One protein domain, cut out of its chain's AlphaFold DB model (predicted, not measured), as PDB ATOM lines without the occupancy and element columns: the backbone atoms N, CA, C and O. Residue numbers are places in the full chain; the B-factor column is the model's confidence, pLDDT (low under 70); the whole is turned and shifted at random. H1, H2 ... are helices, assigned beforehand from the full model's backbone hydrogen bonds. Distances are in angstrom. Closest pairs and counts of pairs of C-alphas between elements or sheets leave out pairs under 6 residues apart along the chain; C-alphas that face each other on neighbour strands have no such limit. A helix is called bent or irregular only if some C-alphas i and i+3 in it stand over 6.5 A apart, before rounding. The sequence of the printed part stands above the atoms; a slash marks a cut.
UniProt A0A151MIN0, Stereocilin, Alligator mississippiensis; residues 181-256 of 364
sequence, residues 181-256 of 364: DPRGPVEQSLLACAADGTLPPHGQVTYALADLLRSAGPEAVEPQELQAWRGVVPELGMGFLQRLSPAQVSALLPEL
ATOM      1  N   ASP A 181     -54.683  57.417  36.183       85.88
ATOM      2  CA  ASP A 181     -53.655  57.532  35.153       85.88
ATOM      3  C   ASP A 181     -52.394  56.788  35.605       85.88
ATOM      4  O   ASP A 181     -51.780  57.201  36.587       85.88
ATOM      5  N   PRO A 182     -51.953  55.726  34.905       83.56
ATOM      6  CA  PRO A 182     -50.693  55.043  35.203       83.56
ATOM      7  C   PRO A 182     -49.474  55.975  35.286       83.56
ATOM      8  O   PRO A 182     -48.498  55.646  35.960       83.56
ATOM      9  N   ARG A 183     -49.511  57.120  34.589       84.69
ATOM     10  CA  ARG A 183     -48.451  58.139  34.586       84.69
ATOM     11  C   ARG A 183     -48.706  59.282  35.573       84.69
ATOM     12  O   ARG A 183     -47.899  60.208  35.643       84.69
ATOM     13  N   GLY A 184     -49.784  59.210  36.347       84.69
ATOM     14  CA  GLY A 184     -50.081  60.154  37.411       84.69
ATOM     15  C   GLY A 184     -49.013  60.132  38.513       84.69
ATOM     16  O   GLY A 184     -48.360  59.112  38.744       84.69
ATOM     17  N   PRO A 185     -48.804  61.252  39.228       82.19
ATOM     18  CA  PRO A 185     -47.753  61.358  40.242       82.19
ATOM     19  C   PRO A 185     -47.960  60.401  41.427       82.19
ATOM     20  O   PRO A 185     -46.988  59.947  42.035       82.19
ATOM     21  N   VAL A 186     -49.218  60.087  41.758       86.38
ATOM     22  CA  VAL A 186     -49.570  59.156  42.840       86.38
ATOM     23  C   VAL A 186     -49.287  57.728  42.392       86.38
ATOM     24  O   VAL A 186     -48.595  56.996  43.093       86.38
ATOM     25  N   GLU A 187     -49.749  57.349  41.206       88.50
ATOM     26  CA  GLU A 187     -49.550  56.034  40.606       88.50
ATOM     27  C   GLU A 187     -48.068  55.729  40.404       88.50
ATOM     28  O   GLU A 187     -47.609  54.669  40.823       88.50
ATOM     29  N   GLN A 188     -47.289  56.673  39.867       86.88
ATOM     30  CA  GLN A 188     -45.837  56.522  39.729       86.88
ATOM     31  C   GLN A 188     -45.148  56.323  41.084       86.88
ATOM     32  O   GLN A 188     -44.273  55.465  41.213       86.88
ATOM     33  N   SER A 189     -45.566  57.067  42.112       87.00
ATOM     34  CA  SER A 189     -45.023  56.907  43.467       87.00
ATOM     35  C   SER A 189     -45.377  55.540  44.060       87.00
ATOM     36  O   SER A 189     -44.528  54.876  44.651       87.00
ATOM     37  N   LEU A 190     -46.613  55.075  43.864       89.75
ATOM     38  CA  LEU A 190     -47.051  53.761  44.325       89.75
ATOM     39  C   LEU A 190     -46.351  52.616  43.577       89.75
ATOM     40  O   LEU A 190     -45.966  51.633  44.209       89.75
ATOM     41  N   LEU A 191     -46.125  52.750  42.267       89.00
ATOM     42  CA  LEU A 191     -45.357  51.790  41.466       89.00
ATOM     43  C   LEU A 191     -43.914  51.684  41.964       89.00
ATOM     44  O   LEU A 191     -43.433  50.574  42.199       89.00
ATOM     45  N   ALA A 192     -43.260  52.818  42.234       86.81
ATOM     46  CA  ALA A 192     -41.932  52.840  42.845       86.81
ATOM     47  C   ALA A 192     -41.923  52.135  44.213       86.81
ATOM     48  O   ALA A 192     -41.037  51.334  44.504       86.81
ATOM     49  N   CYS A 193     -42.951  52.344  45.035       86.81
ATOM     50  CA  CYS A 193     -43.052  51.687  46.336       86.81
ATOM     51  C   CYS A 193     -43.346  50.188  46.265       86.81
ATOM     52  O   CYS A 193     -42.871  49.443  47.125       86.81
ATOM     53  N   ALA A 194     -44.101  49.730  45.267       86.00
ATOM     54  CA  ALA A 194     -44.240  48.307  44.986       86.00
ATOM     55  C   ALA A 194     -42.891  47.720  44.544       86.00
ATOM     56  O   ALA A 194     -42.482  46.669  45.034       86.00
ATOM     57  N   ALA A 195     -42.168  48.425  43.670       82.56
ATOM     58  CA  ALA A 195     -40.851  48.023  43.192       82.56
ATOM     59  C   ALA A 195     -39.791  47.963  44.308       82.56
ATOM     60  O   ALA A 195     -38.895  47.123  44.236       82.56
ATOM     61  N   ASP A 196     -39.894  48.810  45.330       81.38
ATOM     62  CA  ASP A 196     -39.014  48.815  46.508       81.38
ATOM     63  C   ASP A 196     -39.480  47.864  47.628       81.38
ATOM     64  O   ASP A 196     -38.826  47.759  48.667       81.38
ATOM     65  N   GLY A 197     -40.613  47.174  47.450       78.00
ATOM     66  CA  GLY A 197     -41.183  46.260  48.448       78.00
ATOM     67  C   GLY A 197     -41.777  46.958  49.678       78.00
ATOM     68  O   GLY A 197     -41.964  46.330  50.720       78.00
ATOM     69  N   THR A 198     -42.060  48.261  49.584       81.00
ATOM     70  CA  THR A 198     -42.735  49.026  50.646       81.00
ATOM     71  C   THR A 198     -44.228  48.706  50.687       81.00
ATOM     72  O   THR A 198     -44.815  48.635  51.769       81.00
ATOM     73  N   LEU A 199     -44.843  48.498  49.518       81.19
ATOM     74  CA  LEU A 199     -46.215  48.007  49.429       81.19
ATOM     75  C   LEU A 199     -46.240  46.480  49.565       81.19
ATOM     76  O   LEU A 199     -45.396  45.804  48.971       81.19
ATOM     77  N   PRO A 200     -47.199  45.919  50.320       72.44
ATOM     78  CA  PRO A 200     -47.327  44.477  50.429       72.44
ATOM     79  C   PRO A 200     -47.689  43.868  49.061       72.44
ATOM     80  O   PRO A 200     -48.603  44.374  48.392       72.44
ATOM     81  N   PRO A 201     -47.030  42.768  48.651       69.75
ATOM     82  CA  PRO A 201     -47.506  41.982  47.518       69.75
ATOM     83  C   PRO A 201     -48.919  41.467  47.837       69.75
ATOM     84  O   PRO A 201     -49.225  41.202  49.004       69.75
ATOM     85  N   HIS A 202     -49.800  41.374  46.840       70.31
ATOM     86  CA  HIS A 202     -51.208  40.981  47.021       70.31
ATOM     87  C   HIS A 202     -52.025  41.909  47.943       70.31
ATOM     88  O   HIS A 202     -53.071  41.534  48.475       70.31
ATOM     89  N   GLY A 203     -51.554  43.136  48.175       75.56
ATOM     90  CA  GLY A 203     -52.305  44.158  48.902       75.56
ATOM     91  C   GLY A 203     -53.411  44.783  48.051       75.56
ATOM     92  O   GLY A 203     -53.315  44.831  46.829       75.56
ATOM     93  N   GLN A 204     -54.436  45.353  48.695       82.12
ATOM     94  CA  GLN A 204     -55.537  46.041  47.998       82.12
ATOM     95  C   GLN A 204     -55.046  47.160  47.063       82.12
ATOM     96  O   GLN A 204     -55.550  47.299  45.955       82.12
ATOM     97  N   VAL A 205     -54.035  47.929  47.488       86.25
ATOM     98  CA  VAL A 205     -53.435  48.992  46.660       86.25
ATOM     99  C   VAL A 205     -52.719  48.397  45.445       86.25
ATOM    100  O   VAL A 205     -52.884  48.890  44.336       86.25
ATOM    101  N   THR A 206     -51.973  47.308  45.637       85.56
ATOM    102  CA  THR A 206     -51.268  46.592  44.565       85.56
ATOM    103  C   THR A 206     -52.255  46.018  43.543       85.56
ATOM    104  O   THR A 206     -52.037  46.166  42.343       85.56
ATOM    105  N   TYR A 207     -53.383  45.459  43.996       83.19
ATOM    106  CA  TYR A 207     -54.474  45.016  43.121       83.19
ATOM    107  C   TYR A 207     -55.118  46.169  42.347       83.19
ATOM    108  O   TYR A 207     -55.294  46.062  41.136       83.19
ATOM    109  N   ALA A 208     -55.419  47.287  43.011       87.25
ATOM    110  CA  ALA A 208     -56.015  48.450  42.357       87.25
ATOM    111  C   ALA A 208     -55.082  49.060  41.291       87.25
ATOM    112  O   ALA A 208     -55.539  49.462  40.222       87.25
ATOM    113  N   LEU A 209     -53.767  49.078  41.546       88.94
ATOM    114  CA  LEU A 209     -52.771  49.441  40.534       88.94
ATOM    115  C   LEU A 209     -52.789  48.446  39.376       88.94
ATOM    116  O   LEU A 209     -52.830  48.863  38.225       88.94
ATOM    117  N   ALA A 210     -52.800  47.142  39.655       85.31
ATOM    118  CA  ALA A 210     -52.843  46.122  38.614       85.31
ATOM    119  C   ALA A 210     -54.081  46.263  37.713       85.31
ATOM    120  O   ALA A 210     -53.962  46.162  36.493       85.31
ATOM    121  N   ASP A 211     -55.251  46.558  38.282       86.31
ATOM    122  CA  ASP A 211     -56.480  46.847  37.532       86.31
ATOM    123  C   ASP A 211     -56.324  48.052  36.609       86.31
ATOM    124  O   ASP A 211     -56.641  47.968  35.417       86.31
ATOM    125  N   LEU A 212     -55.772  49.148  37.133       88.88
ATOM    126  CA  LEU A 212     -55.508  50.345  36.344       88.88
ATOM    127  C   LEU A 212     -54.566  50.034  35.174       88.88
ATOM    128  O   LEU A 212     -54.875  50.360  34.026       88.88
ATOM    129  N   LEU A 213     -53.456  49.345  35.436       87.94
ATOM    130  CA  LEU A 213     -52.479  48.976  34.410       87.94
ATOM    131  C   LEU A 213     -53.070  48.023  33.358       87.94
ATOM    132  O   LEU A 213     -52.816  48.178  32.161       87.94
ATOM    133  N   ARG A 214     -53.911  47.066  33.770       86.06
ATOM    134  CA  ARG A 214     -54.632  46.176  32.846       86.06
ATOM    135  C   ARG A 214     -55.571  46.948  31.926       86.06
ATOM    136  O   ARG A 214     -55.660  46.595  30.747       86.06
ATOM    137  N   SER A 215     -56.244  47.972  32.456       85.56
ATOM    138  CA  SER A 215     -57.169  48.819  31.698       85.56
ATOM    139  C   SER A 215     -56.455  49.727  30.691       85.56
ATOM    140  O   SER A 215     -56.942  49.888  29.574       85.56
ATOM    141  N   ALA A 216     -55.274  50.246  31.043       83.81
ATOM    142  CA  ALA A 216     -54.440  51.048  30.146       83.81
ATOM    143  C   ALA A 216     -53.812  50.212  29.016       83.81
ATOM    144  O   ALA A 216     -53.588  50.709  27.913       83.81
ATOM    145  N   GLY A 217     -53.575  48.924  29.277       78.75
ATOM    146  CA  GLY A 217     -53.028  47.981  28.310       78.75
ATOM    147  C   GLY A 217     -51.506  48.101  28.125       78.75
ATOM    148  O   GLY A 217     -50.885  49.078  28.536       78.75
ATOM    149  N   PRO A 218     -50.874  47.090  27.505       76.56
ATOM    150  CA  PRO A 218     -49.420  47.041  27.348       76.56
ATOM    151  C   PRO A 218     -48.884  48.007  26.285       76.56
ATOM    152  O   PRO A 218     -47.697  48.308  26.283       76.56
ATOM    153  N   GLU A 219     -49.731  48.489  25.374       76.38
ATOM    154  CA  GLU A 219     -49.321  49.385  24.282       76.38
ATOM    155  C   GLU A 219     -48.989  50.797  24.772       76.38
ATOM    156  O   GLU A 219     -48.208  51.505  24.146       76.38
ATOM    157  N   ALA A 220     -49.542  51.192  25.919       70.12
ATOM    158  CA  ALA A 220     -49.324  52.507  26.501       70.12
ATOM    159  C   ALA A 220     -47.940  52.667  27.158       70.12
ATOM    160  O   ALA A 220     -47.634  53.764  27.618       70.12
ATOM    161  N   VAL A 221     -47.125  51.608  27.224       76.25
ATOM    162  CA  VAL A 221     -45.986  51.499  28.149       76.25
ATOM    163  C   VAL A 221     -44.693  51.239  27.396       76.25
ATOM    164  O   VAL A 221     -44.566  50.251  26.666       76.25
ATOM    165  N   GLU A 222     -43.695  52.083  27.610       81.12
ATOM    166  CA  GLU A 222     -42.380  51.850  27.025       81.12
ATOM    167  C   GLU A 222     -41.653  50.673  27.709       81.12
ATOM    168  O   GLU A 222     -41.858  50.408  28.897       81.12
ATOM    169  N   PRO A 223     -40.745  49.968  27.005       77.12
ATOM    170  CA  PRO A 223     -39.973  48.874  27.598       77.12
ATOM    171  C   PRO A 223     -39.221  49.258  28.882       77.12
ATOM    172  O   PRO A 223     -39.073  48.425  29.770       77.12
ATOM    173  N   GLN A 224     -38.764  50.509  28.999       76.12
ATOM    174  CA  GLN A 224     -38.065  51.004  30.190       76.12
ATOM    175  C   GLN A 224     -39.026  51.273  31.359       76.12
ATOM    176  O   GLN A 224     -38.695  50.973  32.503       76.12
ATOM    177  N   GLU A 225     -40.238  51.764  31.077       79.00
ATOM    178  CA  GLU A 225     -41.266  52.040  32.094       79.00
ATOM    179  C   GLU A 225     -41.727  50.752  32.800       79.00
ATOM    180  O   GLU A 225     -42.044  50.771  33.989       79.00
ATOM    181  N   LEU A 226     -41.681  49.606  32.112       77.69
ATOM    182  CA  LEU A 226     -42.050  48.304  32.678       77.69
ATOM    183  C   LEU A 226     -41.165  47.851  33.847       77.69
ATOM    184  O   LEU A 226     -41.623  47.075  34.685       77.69
ATOM    185  N   GLN A 227     -39.928  48.346  33.957       75.69
ATOM    186  CA  GLN A 227     -39.074  48.047  35.113       75.69
ATOM    187  C   GLN A 227     -39.655  48.627  36.407       75.69
ATOM    188  O   GLN A 227     -39.605  47.981  37.455       75.69
ATOM    189  N   ALA A 228     -40.288  49.803  36.332       77.88
ATOM    190  CA  ALA A 228     -40.954  50.417  37.477       77.88
ATOM    191  C   ALA A 228     -42.164  49.595  37.957       77.88
ATOM    192  O   ALA A 228     -42.620  49.759  39.085       77.88
ATOM    193  N   TRP A 229     -42.685  48.694  37.121       81.12
ATOM    194  CA  TRP A 229     -43.876  47.903  37.425       81.12
ATOM    195  C   TRP A 229     -43.554  46.572  38.093       81.12
ATOM    196  O   TRP A 229     -44.478  45.864  38.485       81.12
ATOM    197  N   ARG A 230     -42.272  46.226  38.263       77.94
ATOM    198  CA  ARG A 230     -41.823  44.922  38.781       77.94
ATOM    199  C   ARG A 230     -42.556  44.440  40.036       77.94
ATOM    200  O   ARG A 230     -42.829  43.253  40.159       77.94
ATOM    201  N   GLY A 231     -42.914  45.355  40.938       77.56
ATOM    202  CA  GLY A 231     -43.613  45.026  42.182       77.56
ATOM    203  C   GLY A 231     -45.100  44.707  42.007       77.56
ATOM    204  O   GLY A 231     -45.707  44.128  42.900       77.56
ATOM    205  N   VAL A 232     -45.684  45.070  40.863       82.56
ATOM    206  CA  VAL A 232     -47.100  44.863  40.512       82.56
ATOM    207  C   VAL A 232     -47.261  43.787  39.436       82.56
ATOM    208  O   VAL A 232     -48.329  43.194  39.314       82.56
ATOM    209  N   VAL A 233     -46.198  43.468  38.691       76.88
ATOM    210  CA  VAL A 233     -46.184  42.420  37.655       76.88
ATOM    211  C   VAL A 233     -46.825  41.095  38.103       76.88
ATOM    212  O   VAL A 233     -47.601  40.551  37.312       76.88
ATOM    213  N   PRO A 234     -46.606  40.586  39.336       71.00
ATOM    214  CA  PRO A 234     -47.267  39.363  39.795       71.00
ATOM    215  C   PRO A 234     -48.805  39.407  39.744       71.00
ATOM    216  O   PRO A 234     -49.419  38.358  39.538       71.00
ATOM    217  N   GLU A 235     -49.414  40.594  39.863       74.50
ATOM    218  CA  GLU A 235     -50.869  40.809  39.876       74.50
ATOM    219  C   GLU A 235     -51.483  41.049  38.485       74.50
ATOM    220  O   GLU A 235     -52.701  40.959  38.321       74.50
ATOM    221  N   LEU A 236     -50.676  41.363  37.462       75.88
ATOM    222  CA  LEU A 236     -51.180  41.726  36.125       75.88
ATOM    223  C   LEU A 236     -51.793  40.536  35.366       75.88
ATOM    224  O   LEU A 236     -52.622  40.721  34.471       75.88
ATOM    225  N   GLY A 237     -51.411  39.314  35.735       66.56
ATOM    226  CA  GLY A 237     -51.928  38.077  35.152       66.56
ATOM    227  C   GLY A 237     -51.417  37.767  33.737       66.56
ATOM    228  O   GLY A 237     -50.848  38.601  33.030       66.56
ATOM    229  N   MET A 238     -51.641  36.525  33.296       60.12
ATOM    230  CA  MET A 238     -51.091  36.006  32.034       60.12
ATOM    231  C   MET A 238     -51.668  36.677  30.786       60.12
ATOM    232  O   MET A 238     -50.930  36.897  29.829       60.12
ATOM    233  N   GLY A 239     -52.947  37.061  30.789       65.75
ATOM    234  CA  GLY A 239     -53.560  37.768  29.656       65.75
ATOM    235  C   GLY A 239     -52.925  39.139  29.378       65.75
ATOM    236  O   GLY A 239     -52.905  39.602  28.237       65.75
ATOM    237  N   PHE A 240     -52.359  39.790  30.399       75.88
ATOM    238  CA  PHE A 240     -51.552  40.995  30.207       75.88
ATOM    239  C   PHE A 240     -50.175  40.640  29.633       75.88
ATOM    240  O   PHE A 240     -49.783  41.184  28.601       75.88
ATOM    241  N   LEU A 241     -49.485  39.664  30.236       72.81
ATOM    242  CA  LEU A 241     -48.145  39.244  29.812       72.81
ATOM    243  C   LEU A 241     -48.100  38.735  28.360       72.81
ATOM    244  O   LEU A 241     -47.142  39.004  27.641       72.81
ATOM    245  N   GLN A 242     -49.145  38.046  27.894       66.81
ATOM    246  CA  GLN A 242     -49.236  37.529  26.521       66.81
ATOM    247  C   GLN A 242     -49.387  38.614  25.445       66.81
ATOM    248  O   GLN A 242     -49.130  38.340  24.266       66.81
ATOM    249  N   ARG A 243     -49.838  39.813  25.830       75.56
ATOM    250  CA  ARG A 243     -50.020  40.964  24.935       75.56
ATOM    251  C   ARG A 243     -48.780  41.866  24.867       75.56
ATOM    252  O   ARG A 243     -48.769  42.796  24.070       75.56
ATOM    253  N   LEU A 244     -47.742  41.587  25.660       77.12
ATOM    254  CA  LEU A 244     -46.477  42.316  25.605       77.12
ATOM    255  C   LEU A 244     -45.714  42.018  24.310       77.12
ATOM    256  O   LEU A 244     -45.648  40.878  23.841       77.12
ATOM    257  N   SER A 245     -45.080  43.045  23.755       77.44
ATOM    258  CA  SER A 245     -44.162  42.904  22.626       77.44
ATOM    259  C   SER A 245     -42.856  42.196  23.036       77.44
ATOM    260  O   SER A 245     -42.465  42.228  24.207       77.44
ATOM    261  N   PRO A 246     -42.105  41.599  22.089       65.88
ATOM    262  CA  PRO A 246     -40.834  40.930  22.388       65.88
ATOM    263  C   PRO A 246     -39.799  41.825  23.097       65.88
ATOM    264  O   PRO A 246     -39.036  41.344  23.938       65.88
ATOM    265  N   ALA A 247     -39.790  43.128  22.790       71.94
ATOM    266  CA  ALA A 247     -38.914  44.107  23.435       71.94
ATOM    267  C   ALA A 247     -39.311  44.346  24.902       71.94
ATOM    268  O   ALA A 247     -38.452  44.374  25.780       71.94
ATOM    269  N   GLN A 248     -40.614  44.441  25.176       77.75
ATOM    270  CA  GLN A 248     -41.164  44.601  26.524       77.75
ATOM    271  C   GLN A 248     -40.936  43.355  27.391       77.75
ATOM    272  O   GLN A 248     -40.528  43.472  28.544       77.75
ATOM    273  N   VAL A 249     -41.126  42.157  26.828       72.38
ATOM    274  CA  VAL A 249     -40.822  40.894  27.523       72.38
ATOM    275  C   VAL A 249     -39.341  40.824  27.891       72.38
ATOM    276  O   VAL A 249     -39.010  40.483  29.022       72.38
ATOM    277  N   SER A 250     -38.447  41.188  26.966       70.50
ATOM    278  CA  SER A 250     -37.001  41.204  27.230       70.50
ATOM    279  C   SER A 250     -36.617  42.187  28.341       70.50
ATOM    280  O   SER A 250     -35.726  41.883  29.130       70.50
ATOM    281  N   ALA A 251     -37.301  43.332  28.437       73.44
ATOM    282  CA  ALA A 251     -37.061  44.322  29.486       73.44
ATOM    283  C   ALA A 251     -37.571  43.881  30.872       73.44
ATOM    284  O   ALA A 251     -36.953  44.215  31.879       73.44
ATOM    285  N   LEU A 252     -38.663  43.108  30.922       71.44
ATOM    286  CA  LEU A 252     -39.253  42.564  32.155       71.44
ATOM    287  C   LEU A 252     -38.586  41.280  32.659       71.44
ATOM    288  O   LEU A 252     -38.694  40.950  33.840       71.44
ATOM    289  N   LEU A 253     -37.928  40.532  31.771       65.94
ATOM    290  CA  LEU A 253     -37.364  39.215  32.072       65.94
ATOM    291  C   LEU A 253     -36.406  39.198  33.280       65.94
ATOM    292  O   LEU A 253     -36.512  38.262  34.072       65.94
ATOM    293  N   PRO A 254     -35.508  40.189  33.470       66.25
ATOM    294  CA  PRO A 254     -34.630  40.232  34.641       66.25
ATOM    295  C   PRO A 254     -35.395  40.364  35.966       66.25
ATOM    296  O   PRO A 254     -34.984  39.790  36.969       66.25
ATOM    297  N   GLU A 255     -36.528  41.072  35.970       62.66
ATOM    298  CA  GLU A 255     -37.320  41.331  37.179       62.66
ATOM    299  C   GLU A 255     -38.227  40.141  37.544       62.66
ATOM    300  O   GLU A 255     -38.428  39.840  38.721       62.66
ATOM    301  N   LEU A 256     -38.719  39.396  36.546       59.31
ATOM    302  CA  LEU A 256     -39.503  38.166  36.744       59.31
ATOM    303  C   LEU A 256     -38.696  37.025  37.381       59.31
ATOM    304  O   LEU A 256     -39.256  36.183  38.080       59.31
TER     305      LEU A 256
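Overview. This is residues 181 to 256 of the 364 residues of the protein "Stereocilin" of Alligator mississippiensis (UniProt A0A151MIN0). What does the model look like? It is a small rounded cluster of helices in which two short ones, H3 and H4, lie nearest the middle and three longer ones, H1, H2 and H6, pack on them from outside. H3 sits between H1 and H6, H2 packs on H4, and short H5 lies near H2. What is it made of, and how large is it? The printed part has 76 residues with six named helices, H1 to H6 in chain order, and no named strand; the class is all helix. It is compact, with a radius of gyration of the C-alphas of 11.1 A and spans of 29 by 23 by 21 A.

Arrangement. What does the first helix meet? H1, residues 185 to 195, touches H3, residues 225 to 229; the closest C-alphas, Leu 191 and Trp 229, are 5.8 A apart. H1 only just touches H2, residues 204 to 216, with 3 pairs of C-alphas within 8 A, the closest being Ala 194 and Thr 206 at 7.2 A; H2 does so with residues 206 to 209 alone, at a steep tilt of 65 degrees, opposite ways. What do the later helices meet? H2 touches H4, residues 233 to 236, at the C-alphas of Ala 210 and Leu 236, the closest, 5.3 A apart. H5, residues 238 to 241, is close to H2 but not clearly touching, the closest C-alphas, Arg 214 and Phe 240, being 6.6 A apart. H6, residues 246 to 256, touches H3, with the closest C-alphas, Gln 227 and Leu 252, 6.2 A apart, while H1 and H6 are apart. How do the backbones run? In H1 and H2 every O i to N i+4 pair is within hydrogen-bond range, in H6 5 of 7 and in H3 0 of 1, though 2 of 2 O i to N i+3 pairs in H3 are; H4 and H5 are too short for an O i to N i+4 pair.

Along the chain. Where do the longer helices lie? H1 begins at C-alpha 185, (-47.753, 61.358, 40.242), and is 15.3 A long; H2 is 18.6 A long. H6 is 14.7 A long and ends at C-alpha 256, (-39.503, 38.166, 36.744). Is any helix irregular? H6 is: C-alphas 251 and 254 are 7.0 A apart.

Size, cuts and confidence. How far does it reach? The two C-alphas farthest apart, Gln 204 and Pro 246, are 30.0 A apart. Is anything cut or uncertain? The printed part has no cut, and no link is long. Mean pLDDT of the printed part is 78.3; residues 201, 237 to 239, 242, 246 and 253 to 256 are under 70.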